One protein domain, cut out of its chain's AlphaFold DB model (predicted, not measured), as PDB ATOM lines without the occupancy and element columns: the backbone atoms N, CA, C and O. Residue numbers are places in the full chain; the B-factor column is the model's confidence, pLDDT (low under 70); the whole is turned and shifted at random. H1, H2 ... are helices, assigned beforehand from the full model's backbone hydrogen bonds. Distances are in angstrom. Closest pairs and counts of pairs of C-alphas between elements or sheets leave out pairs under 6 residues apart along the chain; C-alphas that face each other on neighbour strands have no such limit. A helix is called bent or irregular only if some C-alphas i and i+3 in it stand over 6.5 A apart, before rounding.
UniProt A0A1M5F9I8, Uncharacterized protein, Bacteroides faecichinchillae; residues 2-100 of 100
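Overview. This is residues 2 to 100 of the 100 residues of an uncharacterized protein of Bacteroides faecichinchillae (UniProt A0A1M5F9I8). Three long helices lie side by side in a row, H2 in the middle with H1 along one side and H3 along the other, making an elongated slab in which the chain runs to and fro. The turn at residues 31 to 37 sticks out at one end of the slab and the turn at residues 66 to 72 at the other, while H1 and H3 are kept apart by H2. The printed part has 99 residues with three named helices, in the order H1, H2, H3, and no named strand; its class is all helix. It is loose, with a radius of gyration of the C-alphas of 16.6 A, and spans 52 by 27 by 16 A.

Along the chain. The longest helix by residues is H1, residues 2 to 32, which measures 44.9 A from its first to its last C-alpha. It begins with C-alpha 2 at (-18.728, -23.968, 21.552) and ends with C-alpha 32 at (15.853, -47.753, 5.550). H1 is irregular, with C-alphas 27 and 30 standing 7.3 A apart, and it has a kink of 35 degrees near residue 26. H2, residues 38 to 63, is 37.4 A long. H3, residues 71 to 99, is 42.2 A long and ends with C-alpha 99 at (-0.951, -67.986, 9.389).

Arrangement. H1 and H2 form a helical hairpin over a tight link of 5 residues. They touch, with the closest C-alphas, those of Tyr 12 and Gly 59, 5.3 A apart. Their lines stand at a shallow tilt of 5 degrees, and they run opposite ways. H2 and H3 form a second helical hairpin, over a short link of 7 residues. They touch too, their closest C-alphas being those of Phe 50 and Ala 87, 5.4 A apart. These two run opposite ways at a shallow tilt of 24 degrees. H1 and H3 are apart. In H2 and H3 every O i to N i+4 pair is within hydrogen-bond range; in H1 24 of 27 are.

Size, cuts and confidence. The two C-alphas farthest apart are those of Lys 34 and Pro 68, 53.8 A. Residues 31 to 37, of which 31 and 32 belong to H1, stand free, and so do residues 66 to 72, of which 71 and 72 belong to H3. Without them the body has 85 residues and spans 51 by 27 by 15 A. The printed part has no cut, and no link is long. It ends at Tyr 100, the chain's last residue. The mean pLDDT of the printed part is 81.0; it is under 70 at residues 2 to 6, 65 to 72 and 98 to 100.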
ATOM      1  N   TYR A   2     -19.186 -23.797  22.949       54.81
ATOM      2  CA  TYR A   2     -18.728 -23.968  21.552       54.81
ATOM      3  C   TYR A   2     -17.194 -23.961  21.343       54.81
ATOM      4  O   TYR A   2     -16.665 -24.699  20.517       54.81
ATOM      5  N   ARG A   3     -16.449 -23.168  22.130       56.94
ATOM      6  CA  ARG A   3     -14.975 -23.070  22.043       56.94
ATOM      7  C   ARG A   3     -14.248 -24.352  22.485       56.94
ATOM      8  O   ARG A   3     -13.226 -24.689  21.904       56.94
ATOM      9  N   LYS A   4     -14.796 -25.084  23.470       61.31
ATOM     10  CA  LYS A   4     -14.225 -26.358  23.956       61.31
ATOM     11  C   LYS A   4     -14.385 -27.483  22.925       61.31
ATOM     12  O   LYS A   4     -13.464 -28.267  22.753       61.31
ATOM     13  N   LEU A   5     -15.511 -27.512  22.206       61.09
ATOM     14  CA  LEU A   5     -15.763 -28.470  21.120       61.09
ATOM     15  C   LEU A   5     -14.795 -28.276  19.944       61.09
ATOM     16  O   LEU A   5     -14.226 -29.243  19.449       61.09
ATOM     17  N   LYS A   6     -14.537 -27.019  19.554       66.31
ATOM     18  CA  LYS A   6     -13.548 -26.706  18.509       66.31
ATOM     19  C   LYS A   6     -12.132 -27.144  18.886       66.31
ATOM     20  O   LYS A   6     -11.416 -27.644  18.030       66.31
ATOM     21  N   LEU A   7     -11.735 -26.981  20.151       74.94
ATOM     22  CA  LEU A   7     -10.396 -27.370  20.598       74.94
ATOM     23  C   LEU A   7     -10.195 -28.889  20.526       74.94
ATOM     24  O   LEU A   7      -9.169 -29.346  20.040       74.94
ATOM     25  N   LYS A   8     -11.191 -29.670  20.960       78.75
ATOM     26  CA  LYS A   8     -11.139 -31.135  20.875       78.75
ATOM     27  C   LYS A   8     -11.064 -31.635  19.433       78.75
ATOM     28  O   LYS A   8     -10.252 -32.503  19.144       78.75
ATOM     29  N   ALA A   9     -11.838 -31.036  18.527       79.50
ATOM     30  CA  ALA A   9     -11.786 -31.360  17.102       79.50
ATOM     31  C   ALA A   9     -10.366 -31.226  16.528       79.50
ATOM     32  O   ALA A   9      -9.893 -32.107  15.815       79.50
ATOM     33  N   ILE A  10      -9.674 -30.139  16.884       83.94
ATOM     34  CA  ILE A  10      -8.297 -29.875  16.448       83.94
ATOM     35  C   ILE A  10      -7.354 -30.973  16.950       83.94
ATOM     36  O   ILE A  10      -6.539 -31.462  16.177       83.94
ATOM     37  N   TRP A  11      -7.500 -31.417  18.203       87.75
ATOM     38  CA  TRP A  11      -6.698 -32.518  18.742       87.75
ATOM     39  C   TRP A  11      -6.894 -33.830  17.976       87.75
ATOM     40  O   TRP A  11      -5.909 -34.500  17.678       87.75
ATOM     41  N   TYR A  12      -8.128 -34.179  17.603       86.56
ATOM     42  CA  TYR A  12      -8.384 -35.383  16.803       86.56
ATOM     43  C   TYR A  12      -7.821 -35.281  15.381       86.56
ATOM     44  O   TYR A  12      -7.313 -36.271  14.862       86.56
ATOM     45  N   ILE A  13      -7.855 -34.093  14.772       86.94
ATOM     46  CA  ILE A  13      -7.224 -33.852  13.465       86.94
ATOM     47  C   ILE A  13      -5.702 -34.002  13.575       86.94
ATOM     48  O   ILE A  13      -5.101 -34.680  12.749       86.94
ATOM     49  N   ILE A  14      -5.081 -33.429  14.612       90.19
ATOM     50  CA  ILE A  14      -3.640 -33.585  14.866       90.19
ATOM     51  C   ILE A  14      -3.292 -35.064  15.059       90.19
ATOM     52  O   ILE A  14      -2.343 -35.551  14.450       90.19
ATOM     53  N   LEU A  15      -4.078 -35.791  15.858       90.38
ATOM     54  CA  LEU A  15      -3.866 -37.216  16.096       90.38
ATOM     55  C   LEU A  15      -3.975 -38.028  14.799       90.38
ATOM     56  O   LEU A  15      -3.133 -38.885  14.547       90.38
ATOM     57  N   TYR A  16      -4.960 -37.727  13.951       89.56
ATOM     58  CA  TYR A  16      -5.094 -38.355  12.637       89.56
ATOM     59  C   TYR A  16      -3.875 -38.079  11.746       89.56
ATOM     60  O   TYR A  16      -3.306 -39.015  11.187       89.56
ATOM     61  N   CYS A  17      -3.412 -36.826  11.675       89.69
ATOM     62  CA  CYS A  17      -2.218 -36.463  10.911       89.69
ATOM     63  C   CYS A  17      -0.968 -37.211  11.398       89.69
ATOM     64  O   CYS A  17      -0.174 -37.665  10.578       89.69
ATOM     65  N   ILE A  18      -0.811 -37.388  12.713       92.38
ATOM     66  CA  ILE A  18       0.288 -38.175  13.290       92.38
ATOM     67  C   ILE A  18       0.220 -39.629  12.806       92.38
ATOM     68  O   ILE A  18       1.234 -40.166  12.363       92.38
ATOM     69  N   VAL A  19      -0.962 -40.258  12.828       92.75
ATOM     70  CA  VAL A  19      -1.137 -41.630  12.319       92.75
ATOM     71  C   VAL A  19      -0.809 -41.708  10.823       92.75
ATOM     72  O   VAL A  19      -0.111 -42.630  10.405       92.75
ATOM     73  N   CYS A  20      -1.211 -40.720  10.021       90.38
ATOM     74  CA  CYS A  20      -0.837 -40.656   8.605       90.38
ATOM     75  C   CYS A  20       0.681 -40.564   8.386       90.38
ATOM     76  O   CYS A  20       1.195 -41.195   7.463       90.38
ATOM     77  N   CYS A  21       1.416 -39.841   9.239       91.38
ATOM     78  CA  CYS A  21       2.878 -39.820   9.172       91.38
ATOM     79  C   CYS A  21       3.480 -41.214   9.403       91.38
ATOM     80  O   CYS A  21       4.411 -41.592   8.696       91.38
ATOM     81  N   PHE A  22       2.935 -42.006  10.334       90.44
ATOM     82  CA  PHE A  22       3.382 -43.388  10.551       90.44
ATOM     83  C   PHE A  22       3.096 -44.301   9.354       90.44
ATOM     84  O   PHE A  22       3.933 -45.144   9.028       90.44
ATOM     85  N   ILE A  23       1.970 -44.107   8.656       90.56
ATOM     86  CA  ILE A  23       1.684 -44.813   7.395       90.56
ATOM     87  C   ILE A  23       2.761 -44.479   6.361       90.56
ATOM     88  O   ILE A  23       3.341 -45.383   5.766       90.56
ATOM     89  N   PHE A  24       3.075 -43.190   6.194       89.38
ATOM     90  CA  PHE A  24       4.100 -42.747   5.253       89.38
ATOM     91  C   PHE A  24       5.457 -43.368   5.594       89.38
ATOM     92  O   PHE A  24       6.056 -44.017   4.747       89.38
ATOM     93  N   ILE A  25       5.899 -43.279   6.851       89.75
ATOM     94  CA  ILE A  25       7.157 -43.895   7.300       89.75
ATOM     95  C   ILE A  25       7.168 -45.405   7.023       89.75
ATOM     96  O   ILE A  25       8.174 -45.920   6.541       89.75
ATOM     97  N   SER A  26       6.051 -46.101   7.253       88.25
ATOM     98  CA  SER A  26       5.928 -47.540   6.983       88.25
ATOM     99  C   SER A  26       6.093 -47.870   5.493       88.25
ATOM    100  O   SER A  26       6.729 -48.865   5.157       88.25
ATOM    101  N   CYS A  27       5.613 -47.015   4.583       87.19
ATOM    102  CA  CYS A  27       5.832 -47.178   3.140       87.19
ATOM    103  C   CYS A  27       7.308 -47.036   2.735       87.19
ATOM    104  O   CYS A  27       7.758 -47.737   1.835       87.19
ATOM    105  N   TYR A  28       8.069 -46.166   3.403       85.56
ATOM    106  CA  TYR A  28       9.500 -45.971   3.121       85.56
ATOM    107  C   TYR A  28      10.410 -46.891   3.943       85.56
ATOM    108  O   TYR A  28      11.626 -46.834   3.794       85.56
ATOM    109  N   LEU A  29       9.850 -47.739   4.805       85.06
ATOM    110  CA  LEU A  29      10.612 -48.519   5.778       85.06
ATOM    111  C   LEU A  29      11.598 -49.501   5.119       85.06
ATOM    112  O   LEU A  29      12.717 -49.647   5.607       85.06
ATOM    113  N   ASP A  30      11.232 -50.068   3.967       81.69
ATOM    114  CA  ASP A  30      12.097 -50.922   3.133       81.69
ATOM    115  C   ASP A  30      13.371 -50.207   2.634       81.69
ATOM    116  O   ASP A  30      14.447 -50.796   2.562       81.69
ATOM    117  N   LEU A  31      13.300 -48.892   2.387       81.75
ATOM    118  CA  LEU A  31      14.468 -48.104   1.970       81.75
ATOM    119  C   LEU A  31      15.472 -47.889   3.111       81.75
ATOM    120  O   LEU A  31      16.655 -47.663   2.852       81.75
ATOM    121  N   PHE A  32      15.014 -47.949   4.365       77.56
ATOM    122  CA  PHE A  32      15.853 -47.753   5.550       77.56
ATOM    123  C   PHE A  32      16.383 -49.067   6.127       77.56
ATOM    124  O   PHE A  32      17.510 -49.099   6.623       77.56
ATOM    125  N   ILE A  33      15.601 -50.147   6.064       80.75
ATOM    126  CA  ILE A  33      15.960 -51.455   6.617       80.75
ATOM    127  C   ILE A  33      16.096 -52.456   5.472       80.75
ATOM    128  O   ILE A  33      15.122 -53.050   5.018       80.75
ATOM    129  N   LYS A  34      17.337 -52.673   5.025       76.38
ATOM    130  CA  LYS A  34      17.635 -53.692   4.012       76.38
ATOM    131  C   LYS A  34      17.271 -55.083   4.531       76.38
ATOM    132  O   LYS A  34      17.785 -55.503   5.566       76.38
ATOM    133  N   GLY A  35      16.450 -55.804   3.768       73.81
ATOM    134  CA  GLY A  35      16.019 -57.164   4.101       73.81
ATOM    135  C   GLY A  35      14.839 -57.224   5.072       73.81
ATOM    136  O   GLY A  35      14.607 -58.272   5.670       73.81
ATOM    137  N   LEU A  36      14.113 -56.114   5.250       80.69
ATOM    138  CA  LEU A  36      12.830 -56.134   5.936       80.69
ATOM    139  C   LEU A  36      11.847 -57.028   5.171       80.69
ATOM    140  O   LEU A  36      11.716 -56.934   3.953       80.69
ATOM    141  N   ASP A  37      11.135 -57.881   5.900       83.31
ATOM    142  CA  ASP A  37      10.089 -58.701   5.312       83.31
ATOM    143  C   ASP A  37       8.925 -57.829   4.810       83.31
ATOM    144  O   ASP A  37       8.323 -57.052   5.562       83.31
ATOM    145  N   ILE A  38       8.597 -57.975   3.524       83.38
ATOM    146  CA  ILE A  38       7.540 -57.201   2.863       83.38
ATOM    147  C   ILE A  38       6.165 -57.433   3.507       83.38
ATOM    148  O   ILE A  38       5.327 -56.531   3.533       83.38
ATOM    149  N   THR A  39       5.937 -58.607   4.098       83.31
ATOM    150  CA  THR A  39       4.692 -58.949   4.793       83.31
ATOM    151  C   THR A  39       4.554 -58.152   6.083       83.31
ATOM    152  O   THR A  39       3.481 -57.611   6.356       83.31
ATOM    153  N   ILE A  40       5.643 -57.999   6.847       83.75
ATOM    154  CA  ILE A  40       5.677 -57.142   8.045       83.75
ATOM    155  C   ILE A  40       5.406 -55.682   7.664       83.75
ATOM    156  O   ILE A  40       4.668 -54.983   8.362       83.75
ATOM    157  N   GLN A  41       5.956 -55.225   6.538       86.69
ATOM    158  CA  GLN A  41       5.725 -53.868   6.048       86.69
ATOM    159  C   GLN A  41       4.254 -53.631   5.682       86.69
ATOM    160  O   GLN A  41       3.645 -52.662   6.143       86.69
ATOM    161  N   ILE A  42       3.663 -54.536   4.898       86.19
ATOM    162  CA  ILE A  42       2.247 -54.481   4.506       86.19
ATOM    163  C   ILE A  42       1.342 -54.571   5.744       86.19
ATOM    164  O   ILE A  42       0.330 -53.869   5.822       86.19
ATOM    165  N   PHE A  43       1.726 -55.368   6.746       87.38
ATOM    166  CA  PHE A  43       1.019 -55.457   8.022       87.38
ATOM    167  C   PHE A  43       1.019 -54.134   8.779       87.38
ATOM    168  O   PHE A  43      -0.051 -53.668   9.175       87.38
ATOM    169  N   LEU A  44       2.180 -53.487   8.923       88.56
ATOM    170  CA  LEU A  44       2.276 -52.171   9.560       88.56
ATOM    171  C   LEU A  44       1.394 -51.135   8.851       88.56
ATOM    172  O   LEU A  44       0.651 -50.406   9.509       88.56
ATOM    173  N   ILE A  45       1.438 -51.098   7.516       90.00
ATOM    174  CA  ILE A  45       0.640 -50.162   6.714       90.00
ATOM    175  C   ILE A  45      -0.858 -50.384   6.966       90.00
ATOM    176  O   ILE A  45      -1.563 -49.440   7.333       90.00
ATOM    177  N   ASN A  46      -1.344 -51.622   6.839       88.31
ATOM    178  CA  ASN A  46      -2.757 -51.944   7.058       88.31
ATOM    179  C   ASN A  46      -3.202 -51.685   8.507       88.31
ATOM    180  O   ASN A  46      -4.309 -51.189   8.734       88.31
ATOM    181  N   PHE A  47      -2.334 -51.947   9.484       88.44
ATOM    182  CA  PHE A  47      -2.595 -51.658  10.891       88.44
ATOM    183  C   PHE A  47      -2.773 -50.155  11.152       88.44
ATOM    184  O   PHE A  47      -3.752 -49.745  11.784       88.44
ATOM    185  N   PHE A  48      -1.881 -49.308  10.633       91.12
ATOM    186  CA  PHE A  48      -2.001 -47.859  10.812       91.12
ATOM    187  C   PHE A  48      -3.163 -47.255  10.012       91.12
ATOM    188  O   PHE A  48      -3.810 -46.325  10.502       91.12
ATOM    189  N   ILE A  49      -3.502 -47.804   8.838       89.19
ATOM    190  CA  ILE A  49      -4.728 -47.439   8.110       89.19
ATOM    191  C   ILE A  49      -5.958 -47.731   8.977       89.19
ATOM    192  O   ILE A  49      -6.809 -46.856   9.148       89.19
ATOM    193  N   PHE A  50      -6.037 -48.915   9.583       88.69
ATOM    194  CA  PHE A  50      -7.125 -49.260  10.496       88.69
ATOM    195  C   PHE A  50      -7.191 -48.311  11.707       88.69
ATOM    196  O   PHE A  50      -8.263 -47.794  12.036       88.69
ATOM    197  N   LEU A  51      -6.045 -47.991  12.315       89.56
ATOM    198  CA  LEU A  51      -5.966 -47.041  13.427       89.56
ATOM    199  C   LEU A  51      -6.440 -45.633  13.023       89.56
ATOM    200  O   LEU A  51      -7.131 -44.966  13.796       89.56
ATOM    201  N   SER A  52      -6.120 -45.192  11.803       89.88
ATOM    202  CA  SER A  52      -6.530 -43.884  11.279       89.88
ATOM    203  C   SER A  52      -8.056 -43.755  11.183       89.88
ATOM    204  O   SER A  52      -8.619 -42.727  11.573       89.88
ATOM    205  N   TRP A  53      -8.739 -44.834  10.781       87.56
ATOM    206  CA  TRP A  53     -10.199 -44.898  10.754       87.56
ATOM    207  C   TRP A  53     -10.796 -44.806  12.157       87.56
ATOM    208  O   TRP A  53     -11.744 -44.046  12.361       87.56
ATOM    209  N   ILE A  54     -10.218 -45.502  13.145       87.19
ATOM    210  CA  ILE A  54     -10.659 -45.421  14.548       87.19
ATOM    211  C   ILE A  54     -10.562 -43.982  15.072       87.19
ATOM    212  O   ILE A  54     -11.514 -43.476  15.671       87.19
ATOM    213  N   VAL A  55      -9.441 -43.300  14.822       89.06
ATOM    214  CA  VAL A  55      -9.235 -41.915  15.273       89.06
ATOM    215  C   VAL A  55     -10.269 -40.970  14.651       89.06
ATOM    216  O   VAL A  55     -10.864 -40.164  15.375       89.06
ATOM    217  N   ILE A  56     -10.543 -41.102  13.348       86.44
ATOM    218  CA  ILE A  56     -11.583 -40.317  12.664       86.44
ATOM    219  C   ILE A  56     -12.967 -40.595  13.262       86.44
ATOM    220  O   ILE A  56     -13.716 -39.648  13.506       86.44
ATOM    221  N   ILE A  57     -13.312 -41.861  13.524       84.69
ATOM    222  CA  ILE A  57     -14.607 -42.251  14.105       84.69
ATOM    223  C   ILE A  57     -14.811 -41.589  15.462       84.69
ATOM    224  O   ILE A  57     -15.837 -40.945  15.692       84.69
ATOM    225  N   ILE A  58     -13.839 -41.739  16.361       85.56
ATOM    226  CA  ILE A  58     -13.931 -41.209  17.722       85.56
ATOM    227  C   ILE A  58     -14.017 -39.682  17.673       85.56
ATOM    228  O   ILE A  58     -14.899 -39.096  18.304       85.56
ATOM    229  N   GLY A  59     -13.158 -39.045  16.869       84.31
ATOM    230  CA  GLY A  59     -13.170 -37.597  16.694       84.31
ATOM    231  C   GLY A  59     -14.499 -37.095  16.144       84.31
ATOM    232  O   GLY A  59     -15.063 -36.128  16.655       84.31
ATOM    233  N   ALA A  60     -15.069 -37.783  15.163       79.31
ATOM    234  CA  ALA A  60     -16.380 -37.451  14.634       79.31
ATOM    235  C   ALA A  60     -17.501 -37.583  15.671       79.31
ATOM    236  O   ALA A  60     -18.335 -36.683  15.799       79.31
ATOM    237  N   ILE A  61     -17.535 -38.683  16.422       80.44
ATOM    238  CA  ILE A  61     -18.558 -38.909  17.448       80.44
ATOM    239  C   ILE A  61     -18.497 -37.821  18.528       80.44
ATOM    240  O   ILE A  61     -19.551 -37.309  18.912       80.44
ATOM    241  N   ASP A  62     -17.298 -37.433  18.973       80.06
ATOM    242  CA  ASP A  62     -17.117 -36.406  20.010       80.06
ATOM    243  C   ASP A  62     -17.401 -34.981  19.490       80.06
ATOM    244  O   ASP A  62     -17.881 -34.126  20.239       80.06
ATOM    245  N   THR A  63     -17.148 -34.716  18.201       75.62
ATOM    246  CA  THR A  63     -17.228 -33.356  17.637       75.62
ATOM    247  C   THR A  63     -18.592 -33.007  17.043       75.62
ATOM    248  O   THR A  63     -19.024 -31.853  17.107       75.62
ATOM    249  N   PHE A  64     -19.291 -33.956  16.418       72.38
ATOM    250  CA  PHE A  64     -20.546 -33.621  15.751       72.38
ATOM    251  C   PHE A  64     -21.662 -33.341  16.777       72.38
ATOM    252  O   PHE A  64     -21.827 -34.091  17.740       72.38
ATOM    253  N   PRO A  65     -22.529 -32.339  16.553       60.69
ATOM    254  CA  PRO A  65     -23.598 -32.012  17.491       60.69
ATOM    255  C   PRO A  65     -24.647 -33.137  17.558       60.69
ATOM    256  O   PRO A  65     -24.975 -33.746  16.538       60.69
ATOM    257  N   LYS A  66     -25.174 -33.412  18.762       66.19
ATOM    258  CA  LYS A  66     -26.173 -34.465  19.059       66.19
ATOM    259  C   LYS A  66     -27.603 -34.098  18.617       66.19
ATOM    260  O   LYS A  66     -28.570 -34.504  19.252       66.19
ATOM    261  N   VAL A  67     -27.748 -33.269  17.585       61.91
ATOM    262  CA  VAL A  67     -29.065 -32.902  17.040       61.91
ATOM    263  C   VAL A  67     -29.635 -34.054  16.207       61.91
ATOM    264  O   VAL A  67     -28.863 -34.765  15.556       61.91
ATOM    265  N   PRO A  68     -30.964 -34.255  16.219       60.38
ATOM    266  CA  PRO A  68     -31.592 -35.391  15.557       60.38
ATOM    267  C   PRO A  68     -31.404 -35.340  14.031       60.38
ATOM    268  O   PRO A  68     -31.530 -34.290  13.409       60.38
ATOM    269  N   TYR A  69     -31.066 -36.503  13.463       57.62
ATOM    270  CA  TYR A  69     -31.181 -36.916  12.056       57.62
ATOM    271  C   TYR A  69     -31.069 -35.817  10.980       57.62
ATOM    272  O   TYR A  69     -32.025 -35.502  10.280       57.62
ATOM    273  N   SER A  70     -29.859 -35.291  10.767       65.81
ATOM    274  CA  SER A  70     -29.520 -34.611   9.508       65.81
ATOM    275  C   SER A  70     -28.926 -35.615   8.520       65.81
ATOM    276  O   SER A  70     -27.968 -36.313   8.865       65.81
ATOM    277  N   ASN A  71     -29.427 -35.639   7.278       68.12
ATOM    278  CA  ASN A  71     -28.929 -36.501   6.193       68.12
ATOM    279  C   ASN A  71     -27.393 -36.466   6.061       68.12
ATOM    280  O   ASN A  71     -26.762 -37.496   5.847       68.12
ATOM    281  N   LYS A  72     -26.767 -35.302   6.272       69.00
ATOM    282  CA  LYS A  72     -25.306 -35.137   6.166       69.00
ATOM    283  C   LYS A  72     -24.527 -35.965   7.200       69.00
ATOM    284  O   LYS A  72     -23.460 -36.475   6.884       69.00
ATOM    285  N   ARG A  73     -25.062 -36.130   8.418       70.12
ATOM    286  CA  ARG A  73     -24.434 -36.923   9.494       70.12
ATOM    287  C   ARG A  73     -24.544 -38.422   9.195       70.12
ATOM    288  O   ARG A  73     -23.595 -39.154   9.435       70.12
ATOM    289  N   VAL A  74     -25.679 -38.857   8.640       76.19
ATOM    290  CA  VAL A  74     -25.916 -40.259   8.256       76.19
ATOM    291  C   VAL A  74     -24.931 -40.691   7.174       76.19
ATOM    292  O   VAL A  74     -24.215 -41.665   7.373       76.19
ATOM    293  N   TRP A  75     -24.816 -39.925   6.085       78.31
ATOM    294  CA  TRP A  75     -23.852 -40.215   5.016       78.31
ATOM    295  C   TRP A  75     -22.405 -40.218   5.513       78.31
ATOM    296  O   TRP A  75     -21.615 -41.060   5.100       78.31
ATOM    297  N   PHE A  76     -22.076 -39.325   6.448       77.44
ATOM    298  CA  PHE A  76     -20.760 -39.286   7.072       77.44
ATOM    299  C   PHE A  76     -20.468 -40.555   7.895       77.44
ATOM    300  O   PHE A  76     -19.408 -41.156   7.734       77.44
ATOM    301  N   TYR A  77     -21.417 -41.027   8.712       76.81
ATOM    302  CA  TYR A  77     -21.262 -42.300   9.425       76.81
ATOM    303  C   TYR A  77     -21.208 -43.504   8.486       76.81
ATOM    304  O   TYR A  77     -20.409 -44.404   8.719       76.81
ATOM    305  N   VAL A  78     -22.012 -43.520   7.421       81.19
ATOM    306  CA  VAL A  78     -22.007 -44.601   6.425       81.19
ATOM    307  C   VAL A  78     -20.659 -44.682   5.708       81.19
ATOM    308  O   VAL A  78     -20.099 -45.769   5.609       81.19
ATOM    309  N   ALA A  79     -20.100 -43.550   5.270       81.75
ATOM    310  CA  ALA A  79     -18.788 -43.511   4.624       81.75
ATOM    311  C   ALA A  79     -17.679 -44.032   5.551       81.75
ATOM    312  O   ALA A  79     -16.822 -44.809   5.135       81.75
ATOM    313  N   ILE A  80     -17.731 -43.647   6.826       81.62
ATOM    314  CA  ILE A  80     -16.737 -44.051   7.817       81.62
ATOM    315  C   ILE A  80     -16.868 -45.526   8.205       81.62
ATOM    316  O   ILE A  80     -15.860 -46.221   8.297       81.62
ATOM    317  N   LEU A  81     -18.088 -46.018   8.426       83.19
ATOM    318  CA  LEU A  81     -18.326 -47.434   8.708       83.19
ATOM    319  C   LEU A  81     -17.922 -48.301   7.512       83.19
ATOM    320  O   LEU A  81     -17.318 -49.350   7.711       83.19
ATOM    321  N   GLY A  82     -18.182 -47.841   6.284       85.81
ATOM    322  CA  GLY A  82     -17.702 -48.493   5.067       85.81
ATOM    323  C   GLY A  82     -16.176 -48.591   5.034       85.81
ATOM    324  O   GLY A  82     -15.642 -49.686   4.863       85.81
ATOM    325  N   GLY A  83     -15.485 -47.475   5.289       83.81
ATOM    326  CA  GLY A  83     -14.023 -47.425   5.382       83.81
ATOM    327  C   GLY A  83     -13.448 -48.353   6.457       83.81
ATOM    328  O   GLY A  83     -12.508 -49.108   6.196       83.81
ATOM    329  N   LEU A  84     -14.062 -48.377   7.643       86.75
ATOM    330  CA  LEU A  84     -13.664 -49.272   8.727       86.75
ATOM    331  C   LEU A  84     -13.838 -50.744   8.339       86.75
ATOM    332  O   LEU A  84     -12.907 -51.522   8.516       86.75
ATOM    333  N   VAL A  85     -14.986 -51.121   7.765       88.56
ATOM    334  CA  VAL A  85     -15.249 -52.500   7.319       88.56
ATOM    335  C   VAL A  85     -14.225 -52.940   6.275       88.56
ATOM    336  O   VAL A  85     -13.721 -54.060   6.361       88.56
ATOM    337  N   THR A  86     -13.881 -52.073   5.317       87.38
ATOM    338  CA  THR A  86     -12.838 -52.386   4.330       87.38
ATOM    339  C   THR A  86     -11.472 -52.574   4.984       87.38
ATOM    340  O   THR A  86     -10.813 -53.570   4.707       87.38
ATOM    341  N   ALA A  87     -11.086 -51.695   5.913       85.44
ATOM    342  CA  ALA A  87      -9.815 -51.813   6.622       85.44
ATOM    343  C   ALA A  87      -9.747 -53.088   7.481       85.44
ATOM    344  O   ALA A  87      -8.729 -53.774   7.487       85.44
ATOM    345  N   THR A  88     -10.839 -53.454   8.164       87.06
ATOM    346  CA  THR A  88     -10.917 -54.699   8.943       87.06
ATOM    347  C   THR A  88     -10.806 -55.929   8.050       87.06
ATOM    348  O   THR A  88     -10.075 -56.851   8.397       87.06
ATOM    349  N   LYS A  89     -11.486 -55.948   6.896       88.62
ATOM    350  CA  LYS A  89     -11.371 -57.053   5.933       88.62
ATOM    351  C   LYS A  89      -9.934 -57.236   5.454       88.62
ATOM    352  O   LYS A  89      -9.416 -58.340   5.568       88.62
ATOM    353  N   SER A  90      -9.281 -56.161   5.011       85.31
ATOM    354  CA  SER A  90      -7.885 -56.217   4.561       85.31
ATOM    355  C   SER A  90      -6.933 -56.686   5.664       85.31
ATOM    356  O   SER A  90      -6.001 -57.437   5.393       85.31
ATOM    357  N   LEU A  91      -7.179 -56.297   6.919       85.38
ATOM    358  CA  LEU A  91      -6.376 -56.739   8.058       85.38
ATOM    359  C   LEU A  91      -6.580 -58.234   8.359       85.38
ATOM    360  O   LEU A  91      -5.609 -58.944   8.600       85.38
ATOM    361  N   VAL A  92      -7.821 -58.726   8.303       87.38
ATOM    362  CA  VAL A  92      -8.141 -60.150   8.502       87.38
ATOM    363  C   VAL A  92      -7.567 -61.019   7.383       87.38
ATOM    364  O   VAL A  92      -6.983 -62.059   7.673       87.38
ATOM    365  N   GLU A  93      -7.693 -60.601   6.121       86.50
ATOM    366  CA  GLU A  93      -7.092 -61.303   4.976       86.50
ATOM    367  C   GLU A  93      -5.576 -61.412   5.124       86.50
ATOM    368  O   GLU A  93      -5.012 -62.484   4.908       86.50
ATOM    369  N   LEU A  94      -4.927 -60.335   5.565       83.50
ATOM    370  CA  LEU A  94      -3.488 -60.329   5.776       83.50
ATOM    371  C   LEU A  94      -3.060 -61.249   6.927       83.50
ATOM    372  O   LEU A  94      -2.089 -61.983   6.785       83.50
ATOM    373  N   ILE A  95      -3.788 -61.248   8.049       83.19
ATOM    374  CA  ILE A  95      -3.524 -62.170   9.165       83.19
ATOM    375  C   ILE A  95      -3.703 -63.620   8.713       83.19
ATOM    376  O   ILE A  95      -2.854 -64.458   9.000       83.19
ATOM    377  N   ASN A  96      -4.775 -63.920   7.980       84.00
ATOM    378  CA  ASN A  96      -5.023 -65.270   7.481       84.00
ATOM    379  C   ASN A  96      -3.938 -65.728   6.497       84.00
ATOM    380  O   ASN A  96      -3.537 -66.886   6.552       84.00
ATOM    381  N   GLY A  97      -3.444 -64.830   5.640       77.25
ATOM    382  CA  GLY A  97      -2.326 -65.106   4.734       77.25
ATOM    383  C   GLY A  97      -0.964 -65.230   5.424       77.25
ATOM    384  O   GLY A  97      -0.048 -65.768   4.822       77.25
ATOM    385  N   LEU A  98      -0.823 -64.751   6.665       69.00
ATOM    386  CA  LEU A  98       0.393 -64.894   7.474       69.00
ATOM    387  C   LEU A  98       0.405 -66.198   8.299       69.00
ATOM    388  O   LEU A  98       1.461 -66.643   8.740       69.00
ATOM    389  N   ILE A  99      -0.774 -66.772   8.569       66.69
ATOM    390  CA  ILE A  99      -0.951 -67.986   9.389       66.69
ATOM    391  C   ILE A  99      -0.804 -69.279   8.556       66.69
ATOM    392  O   ILE A  99      -0.594 -70.345   9.136       66.69
ATOM    393  N   TYR A 100      -0.895 -69.190   7.226       49.44
ATOM    394  CA  TYR A 100      -0.715 -70.297   6.272       49.44
ATOM    395  C   TYR A 100       0.638 -70.228   5.567       49.44
ATOM    396  O   TYR A 100       1.197 -71.316   5.301       49.44
TER     397      TYR A 100